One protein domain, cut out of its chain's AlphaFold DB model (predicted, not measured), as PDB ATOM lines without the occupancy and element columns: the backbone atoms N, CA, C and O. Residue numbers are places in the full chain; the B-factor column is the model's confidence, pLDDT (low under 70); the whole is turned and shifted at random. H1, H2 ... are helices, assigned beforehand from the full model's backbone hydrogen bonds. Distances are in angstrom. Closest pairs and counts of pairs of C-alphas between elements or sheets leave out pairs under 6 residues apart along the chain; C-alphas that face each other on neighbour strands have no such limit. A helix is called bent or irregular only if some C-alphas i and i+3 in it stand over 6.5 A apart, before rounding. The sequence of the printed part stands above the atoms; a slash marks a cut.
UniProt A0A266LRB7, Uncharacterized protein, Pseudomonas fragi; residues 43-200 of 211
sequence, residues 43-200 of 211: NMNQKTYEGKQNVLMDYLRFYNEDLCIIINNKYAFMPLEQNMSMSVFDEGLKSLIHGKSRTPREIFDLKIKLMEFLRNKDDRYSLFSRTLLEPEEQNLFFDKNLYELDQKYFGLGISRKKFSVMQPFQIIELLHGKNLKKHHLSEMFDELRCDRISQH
ATOM      1  N   ASN A  43       9.962   7.684  10.052       60.31
ATOM      2  CA  ASN A  43      10.064   6.913   8.808       60.31
ATOM      3  C   ASN A  43       8.765   6.187   8.412       60.31
ATOM      4  O   ASN A  43       8.778   5.365   7.492       60.31
ATOM      5  N   MET A  44       7.643   6.440   9.093       70.56
ATOM      6  CA  MET A  44       6.371   5.838   8.700       70.56
ATOM      7  C   MET A  44       5.867   6.394   7.368       70.56
ATOM      8  O   MET A  44       6.085   7.550   7.007       70.56
ATOM      9  N   ASN A  45       5.121   5.562   6.640       77.88
ATOM     10  CA  ASN A  45       4.487   5.973   5.398       77.88
ATOM     11  C   ASN A  45       3.335   6.956   5.673       77.88
ATOM     12  O   ASN A  45       2.188   6.549   5.872       77.88
ATOM     13  N   GLN A  46       3.634   8.253   5.619       81.69
ATOM     14  CA  GLN A  46       2.678   9.349   5.829       81.69
ATOM     15  C   GLN A  46       1.566   9.423   4.768       81.69
ATOM     16  O   GLN A  46       0.624  10.194   4.926       81.69
ATOM     17  N   LYS A  47       1.631   8.613   3.697       83.44
ATOM     18  CA  LYS A  47       0.512   8.462   2.749       83.44
ATOM     19  C   LYS A  47      -0.643   7.647   3.336       83.44
ATOM     20  O   LYS A  47      -1.748   7.693   2.809       83.44
ATOM     21  N   THR A  48      -0.385   6.867   4.386       89.31
ATOM     22  CA  THR A  48      -1.416   6.100   5.096       89.31
ATOM     23  C   THR A  48      -2.018   6.926   6.225       89.31
ATOM     24  O   THR A  48      -1.350   7.794   6.790       89.31
ATOM     25  N   TYR A  49      -3.265   6.623   6.589       91.88
ATOM     26  CA  TYR A  49      -3.916   7.243   7.742       91.88
ATOM     27  C   TYR A  49      -3.108   7.062   9.021       91.88
ATOM     28  O   TYR A  49      -2.776   8.047   9.673       91.88
ATOM     29  N   GLU A  50      -2.759   5.813   9.334       90.25
ATOM     30  CA  GLU A  50      -1.994   5.461  10.526       90.25
ATOM     31  C   GLU A  50      -0.641   6.174  10.557       90.25
ATOM     32  O   GLU A  50      -0.294   6.787  11.564       90.25
ATOM     33  N   GLY A  51       0.096   6.173   9.441       89.69
ATOM     34  CA  GLY A  51       1.382   6.859   9.358       89.69
ATOM     35  C   GLY A  51       1.261   8.363   9.600       89.69
ATOM     36  O   GLY A  51       2.029   8.914  10.388       89.69
ATOM     37  N   LYS A  52       0.272   9.028   8.985       91.69
ATOM     38  CA  LYS A  52       0.016  10.458   9.219       91.69
ATOM     39  C   LYS A  52      -0.399  10.723  10.670       91.69
ATOM     40  O   LYS A  52       0.121  11.649  11.288       91.69
ATOM     41  N   GLN A  53      -1.285   9.898  11.228       92.19
ATOM     42  CA  GLN A  53      -1.768  10.054  12.600       92.19
ATOM     43  C   GLN A  53      -0.635   9.888  13.617       92.19
ATOM     44  O   GLN A  53      -0.518  10.705  14.525       92.19
ATOM     45  N   ASN A  54       0.226   8.883  13.446       89.94
ATOM     46  CA  ASN A  54       1.343   8.611  14.350       89.94
ATOM     47  C   ASN A  54       2.376   9.741  14.351       89.94
ATOM     48  O   ASN A  54       2.776  10.191  15.420       89.94
ATOM     49  N   VAL A  55       2.741  10.264  13.177       90.62
ATOM     50  CA  VAL A  55       3.673  11.401  13.067       90.62
ATOM     51  C   VAL A  55       3.131  12.648  13.776       90.62
ATOM     52  O   VAL A  55       3.871  13.341  14.476       90.62
ATOM     53  N   LEU A  56       1.835  12.926  13.630       93.25
ATOM     54  CA  LEU A  56       1.188  14.055  14.303       93.25
ATOM     55  C   LEU A  56       1.106  13.851  15.820       93.25
ATOM     56  O   LEU A  56       1.361  14.788  16.574       93.25
ATOM     57  N   MET A  57       0.783  12.635  16.273       91.50
ATOM     58  CA  MET A  57       0.761  12.306  17.700       91.50
ATOM     59  C   MET A  57       2.129  12.487  18.340       91.50
ATOM     60  O   MET A  57       2.215  13.085  19.404       91.50
ATOM     61  N   ASP A  58       3.188  12.016  17.694       89.06
ATOM     62  CA  ASP A  58       4.554  12.165  18.188       89.06
ATOM     63  C   ASP A  58       4.964  13.622  18.363       89.06
ATOM     64  O   ASP A  58       5.478  14.000  19.418       89.06
ATOM     65  N   TYR A  59       4.668  14.453  17.361       90.75
ATOM     66  CA  TYR A  59       4.925  15.886  17.447       90.75
ATOM     67  C   TYR A  59       4.194  16.510  18.643       90.75
ATOM     68  O   TYR A  59       4.781  17.260  19.417       90.75
ATOM     69  N   LEU A  60       2.907  16.200  18.820       92.62
ATOM     70  CA  LEU A  60       2.089  16.773  19.891       92.62
ATOM     71  C   LEU A  60       2.482  16.245  21.280       92.62
ATOM     72  O   LEU A  60       2.481  17.018  22.242       92.62
ATOM     73  N   ARG A  61       2.876  14.969  21.384       90.31
ATOM     74  CA  ARG A  61       3.320  14.316  22.628       90.31
ATOM     75  C   ARG A  61       4.547  14.972  23.237       90.31
ATOM     76  O   ARG A  61       4.618  15.076  24.456       90.31
ATOM     77  N   PHE A  62       5.454  15.488  22.409       87.50
ATOM     78  CA  PHE A  62       6.591  16.279  22.884       87.50
ATOM     79  C   PHE A  62       6.149  17.467  23.761       87.50
ATOM     80  O   PHE A  62       6.804  17.815  24.741       87.50
ATOM     81  N   TYR A  63       5.003  18.077  23.448       88.94
ATOM     82  CA  TYR A  63       4.487  19.235  24.175       88.94
ATOM     83  C   TYR A  63       3.480  18.879  25.268       88.94
ATOM     84  O   TYR A  63       3.369  19.626  26.248       88.94
ATOM     85  N   ASN A  64       2.720  17.802  25.085       90.06
ATOM     86  CA  ASN A  64       1.776  17.258  26.053       90.06
ATOM     87  C   ASN A  64       1.556  15.763  25.765       90.06
ATOM     88  O   ASN A  64       0.860  15.410  24.812       90.06
ATOM     89  N   GLU A  65       2.142  14.908  26.602       86.94
ATOM     90  CA  GLU A  65       2.168  13.450  26.428       86.94
ATOM     91  C   GLU A  65       0.761  12.826  26.383       86.94
ATOM     92  O   GLU A  65       0.474  11.976  25.534       86.94
ATOM     93  N   ASP A  66      -0.153  13.316  27.226       88.94
ATOM     94  CA  ASP A  66      -1.487  12.735  27.402       88.94
ATOM     95  C   ASP A  66      -2.530  13.267  26.415       88.94
ATOM     96  O   ASP A  66      -3.574  12.639  26.217       88.94
ATOM     97  N   LEU A  67      -2.290  14.419  25.781       91.69
ATOM     98  CA  LEU A  67      -3.305  15.122  24.987       91.69
ATOM     99  C   LEU A  67      -3.931  14.232  23.908       91.69
ATOM    100  O   LEU A  67      -5.156  14.125  23.811       91.69
ATOM    101  N   CYS A  68      -3.095  13.584  23.095       91.69
ATOM    102  CA  CYS A  68      -3.567  12.728  22.010       91.69
ATOM    103  C   CYS A  68      -4.321  11.504  22.537       91.69
ATOM    104  O   CYS A  68      -5.304  11.094  21.925       91.69
ATOM    105  N   ILE A  69      -3.903  10.955  23.682       89.31
ATOM    106  CA  ILE A  69      -4.580   9.828  24.332       89.31
ATOM    107  C   ILE A  69      -5.967  10.275  24.795       89.31
ATOM    108  O   ILE A  69      -6.964   9.659  24.432       89.31
ATOM    109  N   ILE A  70      -6.066  11.400  25.505       90.75
ATOM    110  CA  ILE A  70      -7.344  11.947  25.982       90.75
ATOM    111  C   ILE A  70      -8.307  12.201  24.816       90.75
ATOM    112  O   ILE A  70      -9.484  11.836  24.903       90.75
ATOM    113  N   ILE A  71      -7.829  12.801  23.722       93.12
ATOM    114  CA  ILE A  71      -8.658  13.061  22.538       93.12
ATOM    115  C   ILE A  71      -9.100  11.749  21.886       93.12
ATOM    116  O   ILE A  71     -10.292  11.584  21.623       93.12
ATOM    117  N   ASN A  72      -8.181  10.806  21.658       91.62
ATOM    118  CA  ASN A  72      -8.508   9.509  21.060       91.62
ATOM    119  C   ASN A  72      -9.537   8.748  21.908       91.62
ATOM    120  O   ASN A  72     -10.507   8.228  21.356       91.62
ATOM    121  N   ASN A  73      -9.382   8.778  23.234       88.44
ATOM    122  CA  ASN A  73     -10.293   8.168  24.200       88.44
ATOM    123  C   ASN A  73     -11.690   8.765  24.100       88.44
ATOM    124  O   ASN A  73     -12.661   8.039  23.889       88.44
ATOM    125  N   LYS A  74     -11.809  10.091  24.182       90.50
ATOM    126  CA  LYS A  74     -13.105  10.764  24.028       90.50
ATOM    127  C   LYS A  74     -13.733  10.461  22.664       90.50
ATOM    128  O   LYS A  74     -14.935  10.213  22.591       90.50
ATOM    129  N   TYR A  75     -12.932  10.442  21.601       92.50
ATOM    130  CA  TYR A  75     -13.422  10.215  20.246       92.50
ATOM    131  C   TYR A  75     -13.934   8.789  20.031       92.50
ATOM    132  O   TYR A  75     -15.020   8.609  19.491       92.50
ATOM    133  N   ALA A  76     -13.216   7.764  20.501       92.31
ATOM    134  CA  ALA A  76     -13.589   6.359  20.312       92.31
ATOM    135  C   ALA A  76     -14.993   6.023  20.855       92.31
ATOM    136  O   ALA A  76     -15.698   5.173  20.295       92.31
ATOM    137  N   PHE A  77     -15.422   6.706  21.920       92.38
ATOM    138  CA  PHE A  77     -16.728   6.519  22.565       92.38
ATOM    139  C   PHE A  77     -17.788   7.552  22.159       92.38
ATOM    140  O   PHE A  77     -18.925   7.484  22.634       92.38
ATOM    141  N   MET A  78     -17.455   8.473  21.258       93.88
ATOM    142  CA  MET A  78     -18.401   9.422  20.681       93.88
ATOM    143  C   MET A  78     -19.436   8.685  19.801       93.88
ATOM    144  O   MET A  78     -19.073   7.703  19.141       93.88
ATOM    145  N   PRO A  79     -20.722   9.097  19.784       95.19
ATOM    146  CA  PRO A  79     -21.711   8.599  18.822       95.19
ATOM    147  C   PRO A  79     -21.251   8.774  17.369       95.19
ATOM    148  O   PRO A  79     -20.502   9.701  17.060       95.19
ATOM    149  N   LEU A  80     -21.677   7.888  16.467       94.88
ATOM    150  CA  LEU A  80     -21.233   7.934  15.067       94.88
ATOM    151  C   LEU A  80     -21.687   9.197  14.328       94.88
ATOM    152  O   LEU A  80     -20.913   9.745  13.544       94.88
ATOM    153  N   GLU A  81     -22.904   9.651  14.605       92.62
ATOM    154  CA  GLU A  81     -23.539  10.851  14.056       92.62
ATOM    155  C   GLU A  81     -22.914  12.160  14.548       92.62
ATOM    156  O   GLU A  81     -23.226  13.226  14.025       92.62
ATOM    157  N   GLN A  82     -22.046  12.108  15.558       92.75
ATOM    158  CA  GLN A  82     -21.373  13.290  16.073       92.75
ATOM    159  C   GLN A  82     -20.005  13.453  15.395       92.75
ATOM    160  O   GLN A  82     -19.203  12.518  15.347       92.75
ATOM    161  N   ASN A  83     -19.736  14.650  14.877       91.44
ATOM    162  CA  ASN A  83     -18.427  15.048  14.351       91.44
ATOM    163  C   ASN A  83     -17.625  15.805  15.420       91.44
ATOM    164  O   ASN A  83     -18.203  16.353  16.366       91.44
ATOM    165  N   MET A  84     -16.299  15.863  15.267       92.69
ATOM    166  CA  MET A  84     -15.461  16.720  16.111       92.69
ATOM    167  C   MET A  84     -15.849  18.188  15.944       92.69
ATOM    168  O   MET A  84     -16.032  18.668  14.833       92.69
ATOM    169  N   SER A  85     -15.930  18.923  17.051       90.31
ATOM    170  CA  SER A  85     -16.182  20.365  17.061       90.31
ATOM    171  C   SER A  85     -14.894  21.165  17.258       90.31
ATOM    172  O   SER A  85     -13.926  20.685  17.852       90.31
ATOM    173  N   MET A  86     -14.927  22.443  16.868       92.56
ATOM    174  CA  MET A  86     -13.847  23.401  17.145       92.56
ATOM    175  C   MET A  86     -13.529  23.556  18.640       92.56
ATOM    176  O   MET A  86     -12.393  23.850  18.990       92.56
ATOM    177  N   SER A  87     -14.472  23.263  19.541       92.81
ATOM    178  CA  SER A  87     -14.192  23.277  20.984       92.81
ATOM    179  C   SER A  87     -13.128  22.253  21.397       92.81
ATOM    180  O   SER A  87     -12.354  22.522  22.311       92.81
ATOM    181  N   VAL A  88     -13.037  21.104  20.710       94.25
ATOM    182  CA  VAL A  88     -11.975  20.110  20.954       94.25
ATOM    183  C   VAL A  88     -10.612  20.690  20.580       94.25
ATOM    184  O   VAL A  88      -9.638  20.495  21.306       94.25
ATOM    185  N   PHE A  89     -10.550  21.441  19.477       95.38
ATOM    186  CA  PHE A  89      -9.350  22.167  19.078       95.38
ATOM    187  C   PHE A  89      -8.975  23.232  20.115       95.38
ATOM    188  O   PHE A  89      -7.832  23.259  20.561       95.38
ATOM    189  N   ASP A  90      -9.927  24.056  20.555       94.12
ATOM    190  CA  ASP A  90      -9.662  25.131  21.517       94.12
ATOM    191  C   ASP A  90      -9.185  24.595  22.875       94.12
ATOM    192  O   ASP A  90      -8.235  25.118  23.462       94.12
ATOM    193  N   GLU A  91      -9.817  23.534  23.384       94.88
ATOM    194  CA  GLU A  91      -9.408  22.853  24.617       94.88
ATOM    195  C   GLU A  91      -8.034  22.194  24.476       94.88
ATOM    196  O   GLU A  91      -7.197  22.292  25.382       94.88
ATOM    197  N   GLY A  92      -7.776  21.548  23.336       94.94
ATOM    198  CA  GLY A  92      -6.487  20.935  23.048       94.94
ATOM    199  C   GLY A  92      -5.374  21.973  22.947       94.94
ATOM    200  O   GLY A  92      -4.329  21.818  23.576       94.94
ATOM    201  N   LEU A  93      -5.617  23.080  22.244       95.50
ATOM    202  CA  LEU A  93      -4.657  24.169  22.105       95.50
ATOM    203  C   LEU A  93      -4.370  24.817  23.456       95.50
ATOM    204  O   LEU A  93      -3.204  25.021  23.783       95.50
ATOM    205  N   LYS A  94      -5.400  25.073  24.275       93.75
ATOM    206  CA  LYS A  94      -5.226  25.531  25.663       93.75
ATOM    207  C   LYS A  94      -4.351  24.566  26.454       93.75
ATOM    208  O   LYS A  94      -3.408  25.010  27.094       93.75
ATOM    209  N   SER A  95      -4.616  23.265  26.369       93.00
ATOM    210  CA  SER A  95      -3.839  22.229  27.067       93.00
ATOM    211  C   SER A  95      -2.390  22.140  26.589       93.00
ATOM    212  O   SER A  95      -1.505  21.776  27.364       93.00
ATOM    213  N   LEU A  96      -2.126  22.482  25.326       90.81
ATOM    214  CA  LEU A  96      -0.769  22.668  24.839       90.81
ATOM    215  C   LEU A  96      -0.186  23.914  25.502       90.81
ATOM    216  O   LEU A  96       0.770  23.779  26.253       90.81
ATOM    217  N   ILE A  97      -0.767  25.098  25.296       91.38
ATOM    218  CA  ILE A  97      -0.150  26.393  25.640       91.38
ATOM    219  C   ILE A  97      -0.109  26.731  27.141       91.38
ATOM    220  O   ILE A  97       0.777  27.472  27.565       91.38
ATOM    221  N   HIS A  98      -1.028  26.199  27.948       87.56
ATOM    222  CA  HIS A  98      -1.248  26.630  29.329       87.56
ATOM    223  C   HIS A  98      -0.003  26.477  30.211       87.56
ATOM    224  O   HIS A  98       0.643  25.431  30.232       87.56
ATOM    225  N   GLY A  99       0.316  27.539  30.957       75.38
ATOM    226  CA  GLY A  99       1.387  27.536  31.953       75.38
ATOM    227  C   GLY A  99       2.807  27.417  31.392       75.38
ATOM    228  O   GLY A  99       3.732  27.262  32.184       75.38
ATOM    229  N   LYS A 100       3.012  27.492  30.067       82.31
ATOM    230  CA  LYS A 100       4.357  27.468  29.466       82.31
ATOM    231  C   LYS A 100       4.609  28.716  28.628       82.31
ATOM    232  O   LYS A 100       3.744  29.138  27.863       82.31
ATOM    233  N   SER A 101       5.814  29.267  28.740       85.56
ATOM    234  CA  SER A 101       6.268  30.330  27.847       85.56
ATOM    235  C   SER A 101       6.605  29.718  26.490       85.56
ATOM    236  O   SER A 101       7.464  28.842  26.413       85.56
ATOM    237  N   ARG A 102       5.876  30.119  25.447       86.56
ATOM    238  CA  ARG A 102       6.067  29.662  24.067       86.56
ATOM    239  C   ARG A 102       6.178  30.854  23.143       86.56
ATOM    240  O   ARG A 102       5.477  31.851  23.318       86.56
ATOM    241  N   THR A 103       7.018  30.718  22.136       89.69
ATOM    242  CA  THR A 103       7.150  31.701  21.069       89.69
ATOM    243  C   THR A 103       5.897  31.716  20.181       89.69
ATOM    244  O   THR A 103       5.194  30.704  20.062       89.69
ATOM    245  N   PRO A 104       5.611  32.837  19.492       90.25
ATOM    246  CA  PRO A 104       4.524  32.900  18.515       90.25
ATOM    247  C   PRO A 104       4.636  31.833  17.419       90.25
ATOM    248  O   PRO A 104       3.622  31.281  16.992       90.25
ATOM    249  N   ARG A 105       5.867  31.502  17.000       89.44
ATOM    250  CA  ARG A 105       6.122  30.485  15.978       89.44
ATOM    251  C   ARG A 105       5.722  29.089  16.447       89.44
ATOM    252  O   ARG A 105       4.990  28.408  15.738       89.44
ATOM    253  N   GLU A 106       6.120  28.699  17.656       88.88
ATOM    254  CA  GLU A 106       5.720  27.409  18.232       88.88
ATOM    255  C   GLU A 106       4.201  27.308  18.374       88.88
ATOM    256  O   GLU A 106       3.612  26.279  18.060       88.88
ATOM    257  N   ILE A 107       3.539  28.381  18.816       92.06
ATOM    258  CA  ILE A 107       2.075  28.401  18.925       92.06
ATOM    259  C   ILE A 107       1.431  28.219  17.545       92.06
ATOM    260  O   ILE A 107       0.451  27.484  17.424       92.06
ATOM    261  N   PHE A 108       1.961  28.868  16.508       92.44
ATOM    262  CA  PHE A 108       1.476  28.720  15.137       92.44
ATOM    263  C   PHE A 108       1.639  27.285  14.619       92.44
ATOM    264  O   PHE A 108       0.671  26.695  14.136       92.44
ATOM    265  N   ASP A 109       2.820  26.690  14.789       92.06
ATOM    266  CA  ASP A 109       3.079  25.315  14.358       92.06
ATOM    267  C   ASP A 109       2.197  24.311  15.132       92.06
ATOM    268  O   ASP A 109       1.606  23.408  14.534       92.06
ATOM    269  N   LEU A 110       1.992  24.518  16.441       94.38
ATOM    270  CA  LEU A 110       1.074  23.714  17.260       94.38
ATOM    271  C   LEU A 110      -0.379  23.805  16.789       94.38
ATOM    272  O   LEU A 110      -1.066  22.784  16.757       94.38
ATOM    273  N   LYS A 111      -0.852  24.998  16.404       95.00
ATOM    274  CA  LYS A 111      -2.200  25.176  15.839       95.00
ATOM    275  C   LYS A 111      -2.375  24.327  14.582       95.00
ATOM    276  O   LYS A 111      -3.362  23.604  14.479       95.00
ATOM    277  N   ILE A 112      -1.411  24.374  13.663       95.25
ATOM    278  CA  ILE A 112      -1.458  23.586  12.424       95.25
ATOM    279  C   ILE A 112      -1.471  22.093  12.750       95.25
ATOM    280  O   ILE A 112      -2.367  21.375  12.310       95.25
ATOM    281  N   LYS A 113      -0.522  21.620  13.564       95.88
ATOM    282  CA  LYS A 113      -0.363  20.186  13.844       95.88
ATOM    283  C   LYS A 113      -1.538  19.600  14.618       95.88
ATOM    284  O   LYS A 113      -1.972  18.490  14.314       95.88
ATOM    285  N   LEU A 114      -2.100  20.348  15.567       97.00
ATOM    286  CA  LEU A 114      -3.310  19.930  16.269       97.00
ATOM    287  C   LEU A 114      -4.508  19.864  15.316       97.00
ATOM    288  O   LEU A 114      -5.253  18.888  15.348       97.00
ATOM    289  N   MET A 115      -4.682  20.860  14.446       96.06
ATOM    290  CA  MET A 115      -5.779  20.863  13.478       96.06
ATOM    291  C   MET A 115      -5.659  19.696  12.486       96.06
ATOM    292  O   MET A 115      -6.633  18.982  12.262       96.06
ATOM    293  N   GLU A 116      -4.460  19.434  11.956       95.19
ATOM    294  CA  GLU A 116      -4.186  18.282  11.084       95.19
ATOM    295  C   GLU A 116      -4.500  16.946  11.776       95.19
ATOM    296  O   GLU A 116      -5.075  16.052  11.153       95.19
ATOM    297  N   PHE A 117      -4.151  16.808  13.060       95.69
ATOM    298  CA  PHE A 117      -4.415  15.605  13.856       95.69
ATOM    299  C   PHE A 117      -5.914  15.340  14.021       95.69
ATOM    300  O   PHE A 117      -6.363  14.197  13.876       95.69
ATOM    301  N   LEU A 118      -6.682  16.391  14.315       95.88
ATOM    302  CA  LEU A 118      -8.129  16.305  14.499       95.88
ATOM    303  C   LEU A 118      -8.844  16.033  13.170       95.88
ATOM    304  O   LEU A 118      -9.656  15.115  13.110       95.88
ATOM    305  N   ARG A 119      -8.495  16.755  12.098       93.69
ATOM    306  CA  ARG A 119      -9.089  16.595  10.756       93.69
ATOM    307  C   ARG A 119      -8.856  15.213  10.172       93.69
ATOM    308  O   ARG A 119      -9.808  14.540   9.792       93.69
ATOM    309  N   ASN A 120      -7.605  14.741  10.211       92.44
ATOM    310  CA  ASN A 120      -7.263  13.409   9.715       92.44
ATOM    311  C   ASN A 120      -8.107  12.328  10.402       92.44
ATOM    312  O   ASN A 120      -8.477  11.346   9.766       92.44
ATOM    313  N   LYS A 121      -8.442  12.511  11.688       92.38
ATOM    314  CA  LYS A 121      -9.353  11.620  12.409       92.38
ATOM    315  C   LYS A 121     -10.814  11.853  12.022       92.38
ATOM    316  O   LYS A 121     -11.491  10.887  11.696       92.38
ATOM    317  N   ASP A 122     -11.311  13.084  12.044       93.69
ATOM    318  CA  ASP A 122     -12.740  13.346  11.851       93.69
ATOM    319  C   ASP A 122     -13.246  12.936  10.460       93.69
ATOM    320  O   ASP A 122     -14.281  12.276  10.357       93.69
ATOM    321  N   ASP A 123     -12.479  13.201   9.400       92.06
ATOM    322  CA  ASP A 123     -12.870  12.846   8.027       92.06
ATOM    323  C   ASP A 123     -13.075  11.344   7.860       92.06
ATOM    324  O   ASP A 123     -14.061  10.878   7.282       92.06
ATOM    325  N   ARG A 124     -12.157  10.560   8.427       93.06
ATOM    326  CA  ARG A 124     -12.121   9.103   8.275       93.06
ATOM    327  C   ARG A 124     -13.307   8.414   8.923       93.06
ATOM    328  O   ARG A 124     -13.688   7.330   8.487       93.06
ATOM    329  N   TYR A 125     -13.902   9.048   9.925       94.94
ATOM    330  CA  TYR A 125     -15.019   8.500  10.683       94.94
ATOM    331  C   TYR A 125     -16.339   9.242  10.472       94.94
ATOM    332  O   TYR A 125     -17.366   8.825  11.016       94.94
ATOM    333  N   SER A 126     -16.330  10.354   9.745       94.88
ATOM    334  CA  SER A 126     -17.538  11.125   9.492       94.88
ATOM    335  C   SER A 126     -18.485  10.349   8.573       94.88
ATOM    336  O   SER A 126     -18.078   9.608   7.672       94.88
ATOM    337  N   LEU A 127     -19.777  10.502   8.854       96.12
ATOM    338  CA  LEU A 127     -20.881   9.956   8.065       96.12
ATOM    339  C   LEU A 127     -21.517  11.014   7.163       96.12
ATOM    340  O   LEU A 127     -22.461  10.719   6.437       96.12
ATOM    341  N   PHE A 128     -20.985  12.233   7.183       95.19
ATOM    342  CA  PHE A 128     -21.499  13.366   6.432       95.19
ATOM    343  C   PHE A 128     -20.492  13.803   5.377       95.19
ATOM    344  O   PHE A 128     -19.279  13.692   5.558       95.19
ATOM    345  N   SER A 129     -21.008  14.356   4.282       93.19
ATOM    346  CA  SER A 129     -20.196  14.855   3.172       93.19
ATOM    347  C   SER A 129     -19.317  16.053   3.534       93.19
ATOM    348  O   SER A 129     -18.441  16.392   2.751       93.19
ATOM    349  N   ARG A 130     -19.540  16.690   4.687       91.56
ATOM    350  CA  ARG A 130     -18.762  17.813   5.233       91.56
ATOM    351  C   ARG A 130     -18.585  17.630   6.737       91.56
ATOM    352  O   ARG A 130     -19.493  17.116   7.399       91.56
ATOM    353  N   THR A 131     -17.442  18.041   7.277       90.69
ATOM    354  CA  THR A 131     -17.164  18.011   8.723       90.69
ATOM    355  C   THR A 131     -17.322  19.402   9.335       90.69
ATOM    356  O   THR A 131     -17.502  20.391   8.628       90.69
ATOM    357  N   LEU A 132     -17.300  19.496  10.668       89.62
ATOM    358  CA  LEU A 132     -17.336  20.803  11.338       89.62
ATOM    359  C   LEU A 132     -15.957  21.484  11.351       89.62
ATOM    360  O   LEU A 132     -15.887  22.694  11.547       89.62
ATOM    361  N   LEU A 133     -14.874  20.718  11.167       90.94
ATOM    362  CA  LEU A 133     -13.498  21.228  11.122       90.94
ATOM    363  C   LEU A 133     -13.089  21.706   9.718       90.94
ATOM    364  O   LEU A 133     -12.231  22.586   9.602       90.94
ATOM    365  N   GLU A 134     -13.698  21.134   8.673       87.06
ATOM    366  CA  GLU A 134     -13.534  21.509   7.263       87.06
ATOM    367  C   GLU A 134     -14.908  21.588   6.570       87.06
ATOM    368  O   GLU A 134     -15.294  20.697   5.813       87.06
ATOM    369  N   PRO A 135     -15.692  22.652   6.831       87.44
ATOM    370  CA  PRO A 135     -17.044  22.780   6.282       87.44
ATOM    371  C   PRO A 135     -17.066  23.021   4.766       87.44
ATOM    372  O   PRO A 135     -18.070  22.729   4.116       87.44
ATOM    373  N   GLU A 136     -15.973  23.536   4.202       89.31
ATOM    374  CA  GLU A 136     -15.864  23.857   2.774       89.31
ATOM    375  C   GLU A 136     -15.356  22.680   1.930       89.31
ATOM    376  O   GLU A 136     -15.538  22.671   0.711       89.31
ATOM    377  N   GLU A 137     -14.764  21.661   2.559       88.69
ATOM    378  CA  GLU A 137     -14.209  20.504   1.860       88.69
ATOM    379  C   GLU A 137     -15.166  19.315   1.901       88.69
ATOM    380  O   GLU A 137     -15.857  19.048   2.889       88.69
ATOM    381  N   GLN A 138     -15.237  18.593   0.783       90.50
ATOM    382  CA  GLN A 138     -16.032  17.380   0.724       90.50
ATOM    383  C   GLN A 138     -15.244  16.215   1.325       90.50
ATOM    384  O   GLN A 138     -14.225  15.797   0.777       90.50
ATOM    385  N   ASN A 139     -15.778  15.617   2.386       92.75
ATOM    386  CA  ASN A 139     -15.292  14.347   2.897       92.75
ATOM    387  C   ASN A 139     -15.513  13.246   1.845       92.75
ATOM    388  O   ASN A 139     -16.611  13.100   1.309       92.75
ATOM    389  N   LEU A 140     -14.487  12.442   1.571       92.62
ATOM    390  CA  LEU A 140     -14.518  11.362   0.579       92.62
ATOM    391  C   LEU A 140     -14.821   9.977   1.177       92.62
ATOM    392  O   LEU A 140     -14.987   9.012   0.430       92.62
ATOM    393  N   PHE A 141     -14.880   9.853   2.506       94.06
ATOM    394  CA  PHE A 141     -15.042   8.571   3.206       94.06
ATOM    395  C   PHE A 141     -16.489   8.274   3.621       94.06
ATOM    396  O   PHE A 141     -16.841   7.112   3.835       94.06
ATOM    397  N   PHE A 142     -17.339   9.300   3.717       95.31
ATOM    398  CA  PHE A 142     -18.668   9.191   4.326       95.31
ATOM    399  C   PHE A 142     -19.584   8.149   3.669       95.31
ATOM    400  O   PHE A 142     -20.272   7.402   4.363       95.31
ATOM    401  N   ASP A 143     -19.581   8.057   2.338       95.31
ATOM    402  CA  ASP A 143     -20.468   7.160   1.599       95.31
ATOM    403  C   ASP A 143     -20.087   5.683   1.793       95.31
ATOM    404  O   ASP A 143     -20.956   4.819   1.921       95.31
ATOM    405  N   LYS A 144     -18.783   5.401   1.877       96.12
ATOM    406  CA  LYS A 144     -18.217   4.096   2.220       96.12
ATOM    407  C   LYS A 144     -18.536   3.745   3.672       96.12
ATOM    408  O   LYS A 144     -18.984   2.634   3.928       96.12
ATOM    409  N   ASN A 145     -18.374   4.690   4.598       96.81
ATOM    410  CA  ASN A 145     -18.694   4.486   6.013       96.81
ATOM    411  C   ASN A 145     -20.169   4.107   6.210       96.81
ATOM    412  O   ASN A 145     -20.473   3.134   6.897       96.81
ATOM    413  N   LEU A 146     -21.083   4.836   5.562       97.00
ATOM    414  CA  LEU A 146     -22.517   4.542   5.582       97.00
ATOM    415  C   LEU A 146     -22.843   3.182   4.960       97.00
ATOM    416  O   LEU A 146     -23.668   2.445   5.495       97.00
ATOM    417  N   TYR A 147     -22.181   2.834   3.856       97.06
ATOM    418  CA  TYR A 147     -22.378   1.546   3.202       97.06
ATOM    419  C   TYR A 147     -21.973   0.368   4.099       97.06
ATOM    420  O   TYR A 147     -22.759  -0.562   4.260       97.06
ATOM    421  N   GLU A 148     -20.804   0.418   4.743       96.50
ATOM    422  CA  GLU A 148     -20.373  -0.647   5.667       96.50
ATOM    423  C   GLU A 148     -21.288  -0.754   6.898       96.50
ATOM    424  O   GLU A 148     -21.616  -1.854   7.354       96.50
ATOM    425  N   LEU A 149     -21.772   0.385   7.409       96.12
ATOM    426  CA  LEU A 149     -22.774   0.408   8.477       96.12
ATOM    427  C   LEU A 149     -24.084  -0.258   8.053       96.12
ATOM    428  O   LEU A 149     -24.679  -0.984   8.851       96.12
ATOM    429  N   ASP A 150     -24.518  -0.060   6.808       95.81
ATOM    430  CA  ASP A 150     -25.695  -0.740   6.274       95.81
ATOM    431  C   ASP A 150     -25.502  -2.252   6.250       95.81
ATOM    432  O   ASP A 150     -26.338  -2.978   6.785       95.81
ATOM    433  N   GLN A 151     -24.368  -2.718   5.721       94.94
ATOM    434  CA  GLN A 151     -24.066  -4.149   5.638       94.94
ATOM    435  C   GLN A 151     -24.019  -4.819   7.017       94.94
ATOM    436  O   GLN A 151     -24.428  -5.973   7.154       94.94
ATOM    437  N   LYS A 152     -23.534  -4.111   8.045       94.50
ATOM    438  CA  LYS A 152     -23.285  -4.697   9.370       94.50
ATOM    439  C   LYS A 152     -24.392  -4.450  10.402       94.50
ATOM    440  O   LYS A 152     -24.590  -5.296  11.270       94.50
ATOM    441  N   TYR A 153     -25.096  -3.317  10.340       93.25
ATOM    442  CA  TYR A 153     -26.010  -2.874  11.407       93.25
ATOM    443  C   TYR A 153     -27.401  -2.429  10.942       93.25
ATOM    444  O   TYR A 153     -28.326  -2.421  11.766       93.25
ATOM    445  N   PHE A 154     -27.578  -1.970   9.697       92.88
ATOM    446  CA  PHE A 154     -28.881  -1.446   9.256       92.88
ATOM    447  C   PHE A 154     -29.685  -2.467   8.449       92.88
ATOM    448  O   PHE A 154     -30.881  -2.598   8.699       92.88
ATOM    449  N   GLY A 155     -29.043  -3.209   7.543       92.50
ATOM    450  CA  GLY A 155     -29.669  -4.260   6.739       92.50
ATOM    451  C   GLY A 155     -30.695  -3.747   5.725       92.50
ATOM    452  O   GLY A 155     -31.642  -4.465   5.412       92.50
ATOM    453  N   LEU A 156     -30.551  -2.511   5.232       93.19
ATOM    454  CA  LEU A 156     -31.527  -1.861   4.349       93.19
ATOM    455  C   LEU A 156     -31.253  -2.109   2.860       93.19
ATOM    456  O   LEU A 156     -32.123  -1.846   2.028       93.19
ATOM    457  N   GLY A 157     -30.061  -2.598   2.503       93.94
ATOM    458  CA  GLY A 157     -29.690  -2.883   1.115       93.94
ATOM    459  C   GLY A 157     -29.519  -1.613   0.277       93.94
ATOM    460  O   GLY A 157     -29.804  -1.599  -0.925       93.94
ATOM    461  N   ILE A 158     -29.093  -0.518   0.908       94.12
ATOM    462  CA  ILE A 158     -28.898   0.769   0.242       94.12
ATOM    463  C   ILE A 158     -27.527   0.762  -0.438       94.12
ATOM    464  O   ILE A 158     -26.498   0.463   0.160       94.12
ATOM    465  N   SER A 159     -27.495   1.117  -1.722       95.12
ATOM    466  CA  SER A 159     -26.237   1.180  -2.462       95.12
ATOM    467  C   SER A 159     -25.395   2.388  -2.051       95.12
ATOM    468  O   SER A 159     -25.918   3.454  -1.718       95.12
ATOM    469  N   ARG A 160     -24.072   2.271  -2.195       94.75
ATOM    470  CA  ARG A 160     -23.126   3.369  -1.941       94.75
ATOM    471  C   ARG A 160     -23.490   4.672  -2.676       94.75
ATOM    472  O   ARG A 160     -23.464   5.743  -2.084       94.75
ATOM    473  N   LYS A 161     -23.937   4.581  -3.937       95.31
ATOM    474  CA  LYS A 161     -24.396   5.742  -4.731       95.31
ATOM    475  C   LYS A 161     -25.628   6.436  -4.132       95.31
ATOM    476  O   LYS A 161     -25.804   7.633  -4.318       95.31
ATOM    477  N   LYS A 162     -26.511   5.699  -3.452       95.12
ATOM    478  CA  LYS A 162     -27.650   6.303  -2.748       95.12
ATOM    479  C   LYS A 162     -27.197   6.988  -1.458       95.12
ATOM    480  O   LYS A 162     -27.678   8.076  -1.169       95.12
ATOM    481  N   PHE A 163     -26.242   6.403  -0.733       95.81
ATOM    482  CA  PHE A 163     -25.652   7.048   0.444       95.81
ATOM    483  C   PHE A 163     -24.921   8.350   0.109       95.81
ATOM    484  O   PHE A 163     -25.043   9.313   0.859       95.81
ATOM    485  N   SER A 164     -24.248   8.436  -1.042       93.81
ATOM    486  CA  SER A 164     -23.500   9.643  -1.424       93.81
ATOM    487  C   SER A 164     -24.369  10.890  -1.660       93.81
ATOM    488  O   SER A 164     -23.831  11.989  -1.758       93.81
ATOM    489  N   VAL A 165     -25.693  10.738  -1.782       94.31
ATOM    490  CA  VAL A 165     -26.660  11.840  -1.967       94.31
ATOM    491  C   VAL A 165     -27.662  11.960  -0.811       94.31
ATOM    492  O   VAL A 165     -28.594  12.767  -0.872       94.31
ATOM    493  N   MET A 166     -27.493  11.145   0.231       94.50
ATOM    494  CA  MET A 166     -28.378  11.117   1.387       94.50
ATOM    495  C   MET A 166     -28.218  12.390   2.220       94.50
ATOM    496  O   MET A 166     -27.109  12.874   2.444       94.50
ATOM    497  N   GLN A 167     -29.338  12.946   2.674       94.19
ATOM    498  CA  GLN A 167     -29.342  14.174   3.461       94.19
ATOM    499  C   GLN A 167     -28.951  13.900   4.922       94.19
ATOM    500  O   GLN A 167     -29.272  12.831   5.446       94.19
ATOM    501  N   PRO A 168     -28.335  14.870   5.626       93.50
ATOM    502  CA  PRO A 168     -27.903  14.689   7.014       93.50
ATOM    503  C   PRO A 168     -28.997  14.189   7.964       93.50
ATOM    504  O   PRO A 168     -28.737  13.311   8.779       93.50
ATOM    505  N   PHE A 169     -30.232  14.690   7.839       94.69
ATOM    506  CA  PHE A 169     -31.333  14.247   8.700       94.69
ATOM    507  C   PHE A 169     -31.664  12.759   8.504       94.69
ATOM    508  O   PHE A 169     -31.920  12.063   9.478       94.69
ATOM    509  N   GLN A 170     -31.573  12.253   7.271       95.00
ATOM    510  CA  GLN A 170     -31.816  10.841   6.967       95.00
ATOM    511  C   GLN A 170     -30.727   9.965   7.594       95.00
ATOM    512  O   GLN A 170     -31.020   8.912   8.147       95.00
ATOM    513  N   ILE A 171     -29.469  10.420   7.561       95.25
ATOM    514  CA  ILE A 171     -28.351   9.730   8.221       95.25
ATOM    515  C   ILE A 171     -28.584   9.649   9.736       95.25
ATOM    516  O   ILE A 171     -28.376   8.595  10.337       95.25
ATOM    517  N   ILE A 172     -29.056  10.734  10.353       94.38
ATOM    518  CA  ILE A 172     -29.390  10.767  11.785       94.38
ATOM    519  C   ILE A 172     -30.537   9.794  12.100       94.38
ATOM    520  O   ILE A 172     -30.445   9.037  13.065       94.38
ATOM    521  N   GLU A 173     -31.585   9.756  11.274       94.00
ATOM    522  CA  GLU A 173     -32.700   8.810  11.431       94.00
ATOM    523  C   GLU A 173     -32.238   7.348  11.367       94.00
ATOM    524  O   GLU A 173     -32.694   6.530  12.165       94.00
ATOM    525  N   LEU A 174     -31.289   7.015  10.483       93.94
ATOM    526  CA  LEU A 174     -30.721   5.663  10.396       93.94
ATOM    527  C   LEU A 174     -30.005   5.228  11.679       93.94
ATOM    528  O   LEU A 174     -29.992   4.040  12.008       93.94
ATOM    529  N   LEU A 175     -29.397   6.174  12.394       93.62
ATOM    530  CA  LEU A 175     -28.613   5.924  13.607       93.62
ATOM    531  C   LEU A 175     -29.459   5.971  14.883       93.62
ATOM    532  O   LEU A 175     -29.029   5.461  15.926       93.62
ATOM    533  N   HIS A 176     -30.667   6.529  14.805       91.25
ATOM    534  CA  HIS A 176     -31.557   6.698  15.943       91.25
ATOM    535  C   HIS A 176     -31.816   5.364  16.667       91.25
ATOM    536  O   HIS A 176     -32.276   4.381  16.087       91.25
ATOM    537  N   GLY A 177     -31.491   5.326  17.963       88.06
ATOM    538  CA  GLY A 177     -31.686   4.155  18.826       88.06
ATOM    539  C   GLY A 177     -30.650   3.029  18.689       88.06
ATOM    540  O   GLY A 177     -30.728   2.066  19.447       88.06
ATOM    541  N   LYS A 178     -29.657   3.123  17.788       89.25
ATOM    542  CA  LYS A 178     -28.671   2.040  17.564       89.25
ATOM    543  C   LYS A 178     -27.457   2.066  18.507       89.25
ATOM    544  O   LYS A 178     -26.703   1.101  18.536       89.25
ATOM    545  N   ASN A 179     -27.262   3.146  19.275       92.56
ATOM    546  CA  ASN A 179     -26.140   3.350  20.213       92.56
ATOM    547  C   ASN A 179     -24.749   3.006  19.629       92.56
ATOM    548  O   ASN A 179     -23.872   2.481  20.319       92.56
ATOM    549  N   LEU A 180     -24.538   3.300  18.345       94.69
ATOM    550  CA  LEU A 180     -23.265   3.047  17.679       94.69
ATOM    551  C   LEU A 180     -22.271   4.171  17.976       94.69
ATOM    552  O   LEU A 180     -22.614   5.351  17.990       94.69
ATOM    553  N   LYS A 181     -21.018   3.782  18.202       95.12
ATOM    554  CA  LYS A 181     -19.895   4.670  18.550       95.12
ATOM    555  C   LYS A 181     -18.765   4.575  17.528       95.12
ATOM    556  O   LYS A 181     -18.667   3.554  16.850       95.12
ATOM    557  N   LYS A 182     -17.867   5.565  17.482       94.81
ATOM    558  CA  LYS A 182     -16.728   5.626  16.538       94.81
ATOM    559  C   LYS A 182     -15.878   4.354  16.508       94.81
ATOM    560  O   LYS A 182     -15.540   3.887  15.423       94.81
ATOM    561  N   HIS A 183     -15.613   3.718  17.651       92.88
ATOM    562  CA  HIS A 183     -14.853   2.461  17.663       92.88
ATOM    563  C   HIS A 183     -15.529   1.325  16.875       92.88
ATOM    564  O   HIS A 183     -14.830   0.529  16.257       92.88
ATOM    565  N   HIS A 184     -16.863   1.271  16.804       93.75
ATOM    566  CA  HIS A 184     -17.553   0.261  15.994       93.75
ATOM    567  C   HIS A 184     -17.210   0.393  14.508       93.75
ATOM    568  O   HIS A 184     -17.158  -0.622  13.817       93.75
ATOM    569  N   LEU A 185     -16.959   1.619  14.033       94.12
ATOM    570  CA  LEU A 185     -16.513   1.894  12.670       94.12
ATOM    571  C   LEU A 185     -15.055   1.458  12.465       94.12
ATOM    572  O   LEU A 185     -14.756   0.808  11.469       94.12
ATOM    573  N   SER A 186     -14.166   1.711  13.435       92.75
ATOM    574  CA  SER A 186     -12.759   1.263  13.364       92.75
ATOM    575  C   SER A 186     -12.602  -0.262  13.253       92.75
ATOM    576  O   SER A 186     -11.666  -0.761  12.628       92.75
ATOM    577  N   GLU A 187     -13.554  -1.021  13.802       91.38
ATOM    578  CA  GLU A 187     -13.603  -2.485  13.689       91.38
ATOM    579  C   GLU A 187     -14.045  -2.975  12.297       91.38
ATOM    580  O   GLU A 187     -14.007  -4.176  12.032       91.38
ATOM    581  N   MET A 188     -14.498  -2.086  11.404       92.38
ATOM    582  CA  MET A 188     -14.886  -2.434  10.026       92.38
ATOM    583  C   MET A 188     -13.768  -2.202   9.008       92.38
ATOM    584  O   MET A 188     -13.818  -2.757   7.917       92.38
ATOM    585  N   PHE A 189     -12.759  -1.396   9.350       93.00
ATOM    586  CA  PHE A 189     -11.730  -0.961   8.412       93.00
ATOM    587  C   PHE A 189     -10.332  -1.342   8.903       93.00
ATOM    588  O   PHE A 189      -9.929  -1.001  10.016       93.00
ATOM    589  N   ASP A 190      -9.553  -2.021   8.061       89.62
ATOM    590  CA  ASP A 190      -8.165  -2.379   8.387       89.62
ATOM    591  C   ASP A 190      -7.261  -1.154   8.498       89.62
ATOM    592  O   ASP A 190      -6.394  -1.088   9.364       89.62
ATOM    593  N   GLU A 191      -7.523  -0.134   7.685       87.81
ATOM    594  CA  GLU A 191      -6.807   1.142   7.727       87.81
ATOM    595  C   GLU A 191      -7.029   1.940   9.024       87.81
ATOM    596  O   GLU A 191      -6.289   2.885   9.273       87.81
ATOM    597  N   LEU A 192      -8.028   1.572   9.837       90.69
ATOM    598  CA  LEU A 192      -8.318   2.166  11.150       90.69
ATOM    599  C   LEU A 192      -7.938   1.230  12.304       90.69
ATOM    600  O   LEU A 192      -8.309   1.470  13.453       90.69
ATOM    601  N   ARG A 193      -7.205   0.144  12.024       86.94
ATOM    602  CA  ARG A 193      -6.811  -0.832  13.044       86.94
ATOM    603  C   ARG A 193      -6.068  -0.183  14.210       86.94
ATOM    604  O   ARG A 193      -6.315  -0.575  15.346       86.94
ATOM    605  N   CYS A 194      -5.245   0.822  13.918       83.06
ATOM    606  CA  CYS A 194      -4.491   1.594  14.899       83.06
ATOM    607  C   CYS A 194      -5.349   2.402  15.875       83.06
ATOM    608  O   CYS A 194      -4.792   2.962  16.799       83.06
ATOM    609  N   ASP A 195      -6.667   2.488  15.705       86.50
ATOM    610  CA  ASP A 195      -7.565   3.200  16.620       86.50
ATOM    611  C   ASP A 195      -8.463   2.259  17.436       86.50
ATOM    612  O   ASP A 195      -9.278   2.710  18.247       86.50
ATOM    613  N   ARG A 196      -8.344   0.942  17.228       84.25
ATOM    614  CA  ARG A 196      -9.204  -0.045  17.886       84.25
ATOM    615  C   ARG A 196      -8.966  -0.065  19.393       84.25
ATOM    616  O   ARG A 196      -7.836   0.033  19.875       84.25
ATOM    617  N   ILE A 197     -10.046  -0.273  20.150       76.06
ATOM    618  CA  ILE A 197     -10.016  -0.234  21.622       76.06
ATOM    619  C   ILE A 197      -9.043  -1.277  22.197       76.06
ATOM    620  O   ILE A 197      -8.349  -1.026  23.176       76.06
ATOM    621  N   SER A 198      -8.925  -2.440  21.558       61.75
ATOM    622  CA  SER A 198      -8.030  -3.511  22.013       61.75
ATOM    623  C   SER A 198      -6.540  -3.142  22.008       61.75
ATOM    624  O   SER A 198      -5.763  -3.816  22.678       61.75
ATOM    625  N   GLN A 199      -6.135  -2.093  21.282       59.19
ATOM    626  CA  GLN A 199      -4.732  -1.679  21.168       59.19
ATOM    627  C   GLN A 199      -4.331  -0.568  22.144       59.19
ATOM    628  O   GLN A 199      -3.168  -0.502  22.529       59.19
ATOM    629  N   HIS A 200      -5.276   0.276  22.567       53.94
ATOM    630  CA  HIS A 200      -4.984   1.485  23.360       53.94
ATOM    631  C   HIS A 200      -5.617   1.501  24.748       53.94
ATOM    632  O   HIS A 200      -5.335   2.391  25.545       53.94
TER     633      HIS A 200
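AT A GLANCE: This is residues 43 to 200 of the 211 residues of an uncharacterized protein of Pseudomonas fragi (UniProt A0A266LRB7). Three helices in an up-and-down bundle, H2, H3 and the long H4, make the body with H1, which packs on H4 and H2. Past the end of H4 a small head of H5, H6 and H7 lengthens the model, and H8 and H9 fold back to H2 and H1, with H10 last. The printed part has 158 residues, with ten named helices in order H1 to H10 and no named strand; the class is all helix. It is compact, with a radius of gyration of the C-alphas of 16.5 A, and elongated, spanning 55 by 30 by 28 A.

HOW THE PARTS SIT: Begin at H4, residues 104 to 125. H3, residues 86 to 97, touches it at C-alphas Phe 89 and Met 115, 6.8 A apart, at a steep tilt of 39 degrees; the two form a hairpin. H2, residues 67 to 76, and H3 form another, closest at C-alphas Leu 67 and Gly 92, 6.9 A. H1, residues 49 to 63, touches H4, closest at C-alphas Leu 56 and Phe 117, 5.8 A, opposite ways at a shallow tilt of 34 degrees, only just short of steep. With residues 57 to 61 alone H1 touches H2, its hairpin partner, closest at C-alphas Met 57 and Cys 68, 6.1 A. Look to Tyr 125: its C-alpha is 7.2 A from that of Asn 145 in H5, residues 142 to 154, the closest pair where H4 and H5 touch. H6, residues 160 to 163, touches H5, closest at C-alphas Asp 143 and Phe 163, 5.3 A. H7, residues 168 to 175, is close to H5 but not clearly touching, at 7.4 A between C-alphas Phe 154 and Leu 174. H8, residues 182 to 186, only just touches H2, with 3 pairs of C-alphas within 8 A, the closest Ala 76 and His 183, 4.9 A. H9, residues 190 to 195, touches H1, closest at C-alphas Glu 50 and Cys 194, 6.3 A; H9 and H10, residues 197 to 200, meet only through their link. Every O i to N i+4 pair is within hydrogen-bond range in H2, H3, H5, H7 and H8; H1 has 10 of 11, H4 16 of 18, and H9 0 of 2 but 2 of 3 O i to N i+3 pairs, while H6 and H10 are too short for an i+4 pair.

IN THESE COORDINATES: Find C-alpha 49 at (-3.916, 7.243, 7.742), where H1 begins its 22.0 A. H4 runs 32.2 A from (4.524, 32.900, 18.515) to (-15.019, 8.500, 10.683). H3 measures 16.4 A, H5 15.5 A and H2 14.3 A. H5 is irregular, but only just, with C-alphas 151 and 154 6.6 A apart; H9 is irregular, with C-alphas 191 and 194 7.6 A apart.

THE WHOLE: The C-alphas of Ser 101 and Gly 157 are the two farthest apart, 55.8 A. The printed part has no cut, and the link of H4 to H5, residues 126 to 141, is long. Mean pLDDT of the printed part is 90.9; residue 43 and residues 198 to 200 are under 70.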